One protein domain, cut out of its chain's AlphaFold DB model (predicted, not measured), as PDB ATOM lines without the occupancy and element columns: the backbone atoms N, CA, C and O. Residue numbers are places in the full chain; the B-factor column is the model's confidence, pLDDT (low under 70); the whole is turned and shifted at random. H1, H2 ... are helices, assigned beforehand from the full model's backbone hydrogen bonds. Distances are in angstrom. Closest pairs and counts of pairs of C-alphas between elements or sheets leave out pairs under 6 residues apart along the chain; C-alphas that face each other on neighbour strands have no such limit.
ATOM      1  N   PRO A 941     -26.093 -24.672  25.023       72.44
ATOM      2  CA  PRO A 941     -25.008 -25.539  24.556       72.44
ATOM      3  C   PRO A 941     -24.632 -26.641  25.568       72.44
ATOM      4  O   PRO A 941     -24.204 -27.730  25.198       72.44
ATOM      5  N   SER A 942     -24.842 -26.372  26.863       73.50
ATOM      6  CA  SER A 942     -24.625 -27.320  27.953       73.50
ATOM      7  C   SER A 942     -25.659 -28.442  28.066       73.50
ATOM      8  O   SER A 942     -25.365 -29.427  28.737       73.50
ATOM      9  N   SER A 943     -26.863 -28.292  27.497       76.88
ATOM     10  CA  SER A 943     -27.924 -29.307  27.557       76.88
ATOM     11  C   SER A 943     -27.816 -30.362  26.455       76.88
ATOM     12  O   SER A 943     -28.383 -31.435  26.623       76.88
ATOM     13  N   LEU A 944     -27.024 -30.128  25.400       76.44
ATOM     14  CA  LEU A 944     -26.767 -31.141  24.367       76.44
ATOM     15  C   LEU A 944     -25.984 -32.340  24.908       76.44
ATOM     16  O   LEU A 944     -26.348 -33.477  24.658       76.44
ATOM     17  N   ARG A 945     -24.950 -32.112  25.728       78.38
ATOM     18  CA  ARG A 945     -24.143 -33.197  26.314       78.38
ATOM     19  C   ARG A 945     -24.969 -34.224  27.120       78.38
ATOM     20  O   ARG A 945     -24.723 -35.412  26.942       78.38
ATOM     21  N   PRO A 946     -25.897 -33.834  28.016       81.06
ATOM     22  CA  PRO A 946     -26.792 -34.792  28.664       81.06
ATOM     23  C   PRO A 946     -27.954 -35.254  27.759       81.06
ATOM     24  O   PRO A 946     -28.444 -36.364  27.959       81.06
ATOM     25  N   GLY A 947     -28.361 -34.464  26.754       83.25
ATOM     26  CA  GLY A 947     -29.320 -34.870  25.715       83.25
ATOM     27  C   GLY A 947     -28.815 -36.070  24.915       83.25
ATOM     28  O   GLY A 947     -29.373 -37.155  25.031       83.25
ATOM     29  N   ALA A 948     -27.667 -35.920  24.257       80.94
ATOM     30  CA  ALA A 948     -26.972 -36.972  23.518       80.94
ATOM     31  C   ALA A 948     -26.659 -38.213  24.374       80.94
ATOM     32  O   ALA A 948     -26.744 -39.342  23.902       80.94
ATOM     33  N   ALA A 949     -26.351 -38.033  25.667       83.62
ATOM     34  CA  ALA A 949     -26.190 -39.152  26.602       83.62
ATOM     35  C   ALA A 949     -27.475 -39.982  26.751       83.62
ATOM     36  O   ALA A 949     -27.424 -41.202  26.864       83.62
ATOM     37  N   THR A 950     -28.619 -39.297  26.774       85.56
ATOM     38  CA  THR A 950     -29.951 -39.900  26.885       85.56
ATOM     39  C   THR A 950     -30.365 -40.530  25.556       85.56
ATOM     40  O   THR A 950     -30.895 -41.638  25.562       85.56
ATOM     41  N   PHE A 951     -30.056 -39.877  24.430       83.00
ATOM     42  CA  PHE A 951     -30.264 -40.409  23.083       83.00
ATOM     43  C   PHE A 951     -29.473 -41.702  22.861       83.00
ATOM     44  O   PHE A 951     -30.076 -42.731  22.594       83.00
ATOM     45  N   LEU A 952     -28.152 -41.705  23.059       82.69
ATOM     46  CA  LEU A 952     -27.321 -42.902  22.864       82.69
ATOM     47  C   LEU A 952     -27.718 -44.056  23.807       82.69
ATOM     48  O   LEU A 952     -27.732 -45.215  23.394       82.69
ATOM     49  N   PHE A 953     -28.116 -43.746  25.048       86.44
ATOM     50  CA  PHE A 953     -28.655 -44.739  25.985       86.44
ATOM     51  C   PHE A 953     -29.970 -45.372  25.499       86.44
ATOM     52  O   PHE A 953     -30.206 -46.549  25.749       86.44
ATOM     53  N   ARG A 954     -30.843 -44.606  24.831       81.56
ATOM     54  CA  ARG A 954     -32.177 -45.063  24.400       81.56
ATOM     55  C   ARG A 954     -32.203 -45.651  22.997       81.56
ATOM     56  O   ARG A 954     -32.795 -46.704  22.791       81.56
ATOM     57  N   SER A 955     -31.597 -44.956  22.045       75.31
ATOM     58  CA  SER A 955     -31.626 -45.282  20.621       75.31
ATOM     59  C   SER A 955     -30.682 -46.431  20.277       75.31
ATOM     60  O   SER A 955     -31.005 -47.234  19.406       75.31
ATOM     61  N   TRP A 956     -29.515 -46.506  20.931       69.44
ATOM     62  CA  TRP A 956     -28.448 -47.470  20.611       69.44
ATOM     63  C   TRP A 956     -28.171 -48.480  21.744       69.44
ATOM     64  O   TRP A 956     -27.202 -49.231  21.652       69.44
ATOM     65  N   ASP A 957     -28.997 -48.493  22.802       82.19
ATOM     66  CA  ASP A 957     -28.834 -49.324  24.016       82.19
ATOM     67  C   ASP A 957     -27.407 -49.244  24.610       82.19
ATOM     68  O   ASP A 957     -26.839 -50.210  25.129       82.19
ATOM     69  N   GLU A 958     -26.759 -48.077  24.477       86.00
ATOM     70  CA  GLU A 958     -25.350 -47.938  24.829       86.00
ATOM     71  C   GLU A 958     -25.176 -47.927  26.353       86.00
ATOM     72  O   GLU A 958     -25.757 -47.110  27.071       86.00
ATOM     73  N   ASN A 959     -24.345 -48.838  26.871       89.44
ATOM     74  CA  ASN A 959     -24.240 -49.008  28.315       89.44
ATOM     75  C   ASN A 959     -23.686 -47.755  29.025       89.44
ATOM     76  O   ASN A 959     -22.800 -47.045  28.537       89.44
ATOM     77  N   LEU A 960     -24.194 -47.495  30.235       88.56
ATOM     78  CA  LEU A 960     -23.818 -46.314  31.019       88.56
ATOM     79  C   LEU A 960     -22.295 -46.172  31.257       88.56
ATOM     80  O   LEU A 960     -21.823 -45.039  31.225       88.56
ATOM     81  N   PRO A 961     -21.483 -47.238  31.445       90.25
ATOM     82  CA  PRO A 961     -20.023 -47.102  31.527       90.25
ATOM     83  C   PRO A 961     -19.362 -46.593  30.234       90.25
ATOM     84  O   PRO A 961     -18.458 -45.755  30.289       90.25
ATOM     85  N   ARG A 962     -19.813 -47.048  29.058       86.62
ATOM     86  CA  ARG A 962     -19.295 -46.598  27.757       86.62
ATOM     87  C   ARG A 962     -19.722 -45.159  27.466       86.62
ATOM     88  O   ARG A 962     -18.887 -44.361  27.044       86.62
ATOM     89  N   LEU A 963     -20.949 -44.784  27.830       87.19
ATOM     90  CA  LEU A 963     -21.397 -43.387  27.844       87.19
ATOM     91  C   LEU A 963     -20.569 -42.527  28.809       87.19
ATOM     92  O   LEU A 963     -20.112 -41.444  28.435       87.19
ATOM     93  N   GLN A 964     -20.297 -43.021  30.024       87.88
ATOM     94  CA  GLN A 964     -19.452 -42.345  31.013       87.88
ATOM     95  C   GLN A 964     -18.072 -42.021  30.425       87.88
ATOM     96  O   GLN A 964     -17.561 -40.914  30.627       87.88
ATOM     97  N   TRP A 965     -17.500 -42.966  29.673       83.06
ATOM     98  CA  TRP A 965     -16.240 -42.799  28.958       83.06
ATOM     99  C   TRP A 965     -16.350 -41.802  27.796       83.06
ATOM    100  O   TRP A 965     -15.584 -40.837  27.771       83.06
ATOM    101  N   ARG A 966     -17.323 -41.982  26.885       84.06
ATOM    102  CA  ARG A 966     -17.566 -41.116  25.712       84.06
ATOM    103  C   ARG A 966     -17.705 -39.651  26.104       84.06
ATOM    104  O   ARG A 966     -16.898 -38.816  25.702       84.06
ATOM    105  N   GLY A 967     -18.670 -39.340  26.966       82.00
ATOM    106  CA  GLY A 967     -18.895 -37.974  27.433       82.00
ATOM    107  C   GLY A 967     -18.068 -37.583  28.656       82.00
ATOM    108  O   GLY A 967     -18.394 -36.579  29.285       82.00
ATOM    109  N   ARG A 968     -17.014 -38.334  29.015       80.31
ATOM    110  CA  ARG A 968     -15.999 -37.984  30.035       80.31
ATOM    111  C   ARG A 968     -16.585 -37.529  31.386       80.31
ATOM    112  O   ARG A 968     -16.187 -36.503  31.953       80.31
ATOM    113  N   TRP A 969     -17.562 -38.260  31.925       83.56
ATOM    114  CA  TRP A 969     -18.135 -37.971  33.248       83.56
ATOM    115  C   TRP A 969     -17.320 -38.638  34.364       83.56
ATOM    116  O   TRP A 969     -17.278 -39.858  34.478       83.56
ATOM    117  N   LYS A 970     -16.718 -37.851  35.269       81.56
ATOM    118  CA  LYS A 970     -15.986 -38.423  36.421       81.56
ATOM    119  C   LYS A 970     -16.895 -39.195  37.393       81.56
ATOM    120  O   LYS A 970     -16.430 -40.115  38.054       81.56
ATOM    121  N   SER A 971     -18.167 -38.814  37.503       85.88
ATOM    122  CA  SER A 971     -19.138 -39.457  38.394       85.88
ATOM    123  C   SER A 971     -20.202 -40.176  37.575       85.88
ATOM    124  O   SER A 971     -20.953 -39.522  36.853       85.88
ATOM    125  N   PHE A 972     -20.297 -41.496  37.735       89.25
ATOM    126  CA  PHE A 972     -21.353 -42.316  37.138       89.25
ATOM    127  C   PHE A 972     -22.748 -41.815  37.546       89.25
ATOM    128  O   PHE A 972     -23.598 -41.577  36.697       89.25
ATOM    129  N   ARG A 973     -22.929 -41.493  38.835       87.00
ATOM    130  CA  ARG A 973     -24.172 -40.929  39.389       87.00
ATOM    131  C   ARG A 973     -24.611 -39.624  38.707       87.00
ATOM    132  O   ARG A 973     -25.795 -39.333  38.661       87.00
ATOM    133  N   MET A 974     -23.677 -38.825  38.182       82.62
ATOM    134  CA  MET A 974     -24.017 -37.597  37.448       82.62
ATOM    135  C   MET A 974     -24.594 -37.906  36.063       82.62
ATOM    136  O   MET A 974     -25.555 -37.261  35.656       82.62
ATOM    137  N   LEU A 975     -24.024 -38.886  35.355       87.81
ATOM    138  CA  LEU A 975     -24.574 -39.386  34.093       87.81
ATOM    139  C   LEU A 975     -25.951 -40.023  34.319       87.81
ATOM    140  O   LEU A 975     -26.892 -39.706  33.601       87.81
ATOM    141  N   GLU A 976     -26.077 -40.854  35.353       89.06
ATOM    142  CA  GLU A 976     -27.336 -41.480  35.755       89.06
ATOM    143  C   GLU A 976     -28.441 -40.439  36.007       89.06
ATOM    144  O   GLU A 976     -29.514 -40.545  35.415       89.06
ATOM    145  N   THR A 977     -28.166 -39.379  36.789       86.38
ATOM    146  CA  THR A 977     -29.112 -38.263  36.977       86.38
ATOM    147  C   THR A 977     -29.529 -37.643  35.642       86.38
ATOM    148  O   THR A 977     -30.708 -37.359  35.451       86.38
ATOM    149  N   TYR A 978     -28.593 -37.423  34.712       84.69
ATOM    150  CA  TYR A 978     -28.916 -36.818  33.418       84.69
ATOM    151  C   TYR A 978     -29.840 -37.702  32.578       84.69
ATOM    152  O   TYR A 978     -30.870 -37.212  32.122       84.69
ATOM    153  N   VAL A 979     -29.512 -38.989  32.434       86.56
ATOM    154  CA  VAL A 979     -30.307 -39.954  31.659       86.56
ATOM    155  C   VAL A 979     -31.700 -40.151  32.270       86.56
ATOM    156  O   VAL A 979     -32.687 -40.226  31.541       86.56
ATOM    157  N   GLN A 980     -31.814 -40.172  33.603       85.44
ATOM    158  CA  GLN A 980     -33.104 -40.296  34.295       85.44
ATOM    159  C   GLN A 980     -33.978 -39.036  34.147       85.44
ATOM    160  O   GLN A 980     -35.147 -39.148  33.775       85.44
ATOM    161  N   GLU A 981     -33.438 -37.838  34.393       80.38
ATOM    162  CA  GLU A 981     -34.206 -36.578  34.364       80.38
ATOM    163  C   GLU A 981     -34.617 -36.165  32.941       80.38
ATOM    164  O   GLU A 981     -35.779 -35.813  32.699       80.38
ATOM    165  N   LEU A 982     -33.701 -36.247  31.967       71.44
ATOM    166  CA  LEU A 982     -34.044 -36.012  30.561       71.44
ATOM    167  C   LEU A 982     -34.931 -37.126  30.030       71.44
ATOM    168  O   LEU A 982     -35.936 -36.822  29.398       71.44
ATOM    169  N   GLY A 983     -34.661 -38.386  30.375       73.56
ATOM    170  CA  GLY A 983     -35.510 -39.499  29.972       73.56
ATOM    171  C   GLY A 983     -36.956 -39.363  30.470       73.56
ATOM    172  O   GLY A 983     -37.896 -39.647  29.724       73.56
ATOM    173  N   ALA A 984     -37.160 -38.876  31.699       70.81
ATOM    174  CA  ALA A 984     -38.482 -38.584  32.256       70.81
ATOM    175  C   ALA A 984     -39.140 -37.336  31.636       70.81
ATOM    176  O   ALA A 984     -40.368 -37.256  31.550       70.81
ATOM    177  N   THR A 985     -38.342 -36.359  31.200       64.06
ATOM    178  CA  THR A 985     -38.823 -35.156  30.503       64.06
ATOM    179  C   THR A 985     -39.245 -35.485  29.072       64.06
ATOM    180  O   THR A 985     -40.338 -35.115  28.649       64.06
ATOM    181  N   GLU A 986     -38.439 -36.264  28.360       60.66
ATOM    182  CA  GLU A 986     -38.723 -36.760  27.019       60.66
ATOM    183  C   GLU A 986     -39.947 -37.682  27.014       60.66
ATOM    184  O   GLU A 986     -40.773 -37.549  26.128       60.66
ATOM    185  N   VAL A 987     -40.179 -38.526  28.029       55.62
ATOM    186  CA  VAL A 987     -41.441 -39.300  28.108       55.62
ATOM    187  C   VAL A 987     -42.666 -38.375  28.173       55.62
ATOM    188  O   VAL A 987     -43.682 -38.657  27.537       55.62
ATOM    189  N   LYS A 988     -42.585 -37.230  28.866       42.19
ATOM    190  CA  LYS A 988     -43.682 -36.242  28.899       42.19
ATOM    191  C   LYS A 988     -43.879 -35.548  27.545       42.19
ATOM    192  O   LYS A 988     -45.021 -35.339  27.144       42.19
ATOM    193  N   VAL A 989     -42.795 -35.211  26.842       47.97
ATOM    194  CA  VAL A 989     -42.838 -34.516  25.538       47.97
ATOM    195  C   VAL A 989     -43.176 -35.472  24.386       47.97
ATOM    196  O   VAL A 989     -43.994 -35.140  23.539       47.97
ATOM    197  N   GLY A 990     -42.634 -36.686  24.389       35.12
ATOM    198  CA  GLY A 990     -42.927 -37.767  23.449       35.12
ATOM    199  C   GLY A 990     -44.360 -38.280  23.573       35.12
ATOM    200  O   GLY A 990     -44.991 -38.543  22.560       35.12
ATOM    201  N   THR A 991     -44.940 -38.313  24.781       34.59
ATOM    202  CA  THR A 991     -46.386 -38.581  24.931       34.59
ATOM    203  C   THR A 991     -47.226 -37.471  24.282       34.59
ATOM    204  O   THR A 991     -48.239 -37.764  23.654       34.59
ATOM    205  N   LEU A 992     -46.794 -36.206  24.371       33.62
ATOM    206  CA  LEU A 992     -47.431 -35.081  23.672       33.62
ATOM    207  C   LEU A 992     -47.245 -35.160  22.143       33.62
ATOM    208  O   LEU A 992     -48.207 -34.930  21.418       33.62
ATOM    209  N   LEU A 993     -46.059 -35.537  21.653       32.53
ATOM    210  CA  LEU A 993     -45.755 -35.656  20.221       32.53
ATOM    211  C   LEU A 993     -46.398 -36.884  19.562       32.53
ATOM    212  O   LEU A 993     -46.936 -36.759  18.468       32.53
ATOM    213  N   CYS A 994     -46.443 -38.049  20.215       28.95
ATOM    214  CA  CYS A 994     -47.184 -39.208  19.702       28.95
ATOM    215  C   CYS A 994     -48.692 -38.926  19.606       28.95
ATOM    216  O   CYS A 994     -49.336 -39.394  18.671       28.95
ATOM    217  N   LEU A 995     -49.246 -38.110  20.512       33.09
ATOM    218  CA  LEU A 995     -50.622 -37.605  20.407       33.09
ATOM    219  C   LEU A 995     -50.808 -36.548  19.298       33.09
ATOM    220  O   LEU A 995     -51.946 -36.284  18.921       33.09
ATOM    221  N   GLN A 996     -49.728 -35.967  18.763       34.34
ATOM    222  CA  GLN A 996     -49.749 -35.102  17.573       34.34
ATOM    223  C   GLN A 996     -49.463 -35.850  16.262       34.34
ATOM    224  O   GLN A 996     -49.832 -35.343  15.213       34.34
ATOM    225  N   PHE A 997     -48.803 -37.012  16.300       27.81
ATOM    226  CA  PHE A 997     -48.462 -37.814  15.111       27.81
ATOM    227  C   PHE A 997     -49.507 -38.899  14.783       27.81
ATOM    228  O   PHE A 997     -49.504 -39.452  13.686       27.81
ATOM    229  N   LEU A 998     -50.391 -39.218  15.737       29.95
ATOM    230  CA  LEU A 998     -51.571 -40.078  15.556       29.95
ATOM    231  C   LEU A 998     -52.863 -39.281  15.273       29.95
ATOM    232  O   LEU A 998     -53.949 -39.864  15.297       29.95
ATOM    233  N   ALA A 999     -52.748 -37.969  15.038       30.48
ATOM    234  CA  ALA A 999     -53.833 -37.035  14.731       30.48
ATOM    235  C   ALA A 999     -53.597 -36.354  13.373       30.48
ATOM    236  O   ALA A 999     -54.611 -36.062  12.701       30.48
TER     237      ALA A 999
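This is residues 941 to 999 of the 999 residues of an uncharacterized protein of Symbiodinium microadriaticum (UniProt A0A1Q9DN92). One long helix, H3, makes the longest axis; H1 packs across it at residues 975 to 983, and the short H2 packs beside H1 at the first residues of H3, 972 to 976. These parts make a compact body, from which residues 987 to 999, of which 987 to 997 belong to H3, stick out as an arm. The printed part has 59 residues with three named helices, H1, H2 and H3 in chain order, and no named strand; its class is all helix, with mostly crossed packing. The whole is only just loose, close to compact, with a radius of gyration of the C-alphas of 12.7 A and spans of 43 by 20 by 19 A.

Look first at H1, residues 941 to 955, and H3, residues 972 to 997: they touch, about perpendicular at 77 degrees, and their closest C-alphas are those of Thr 950 and Val 979, 4.8 A apart. H2, residues 960 to 966, touches H1 at residues 949 to 953 alone, at a steep tilt of 48 degrees, opposite ways; the closest C-alphas, of Ala 949 and Leu 963, are 6.5 A apart. H2 also touches H3, at its residues 972 to 976 alone, about perpendicular at 81 degrees; the closest C-alphas are those of Gln 964 and Phe 972, 6.4 A apart. In H2 and H3 every O i to N i+4 pair is within hydrogen-bond range; in H1, 9 of 11 are.

Find C-alpha 941 at (-25.008, -25.539, 24.556); from there H1 runs 21.2 A to C-alpha 955. H2 begins at C-alpha 960 and spans 9.7 A to C-alpha 966. Find C-alpha 972 at (-21.353, -42.316, 37.138); H3 runs 35.2 A to C-alpha 997 at (-48.462, -37.814, 15.111), with a kink of 30 degrees near residue 989.

The two C-alphas farthest apart, of Lys 970 and Ala 999, are 43.6 A apart. The printed part has no cut, and both links are tight. Look for low pLDDT, under 70, at residue 956 and residues 985 to 999.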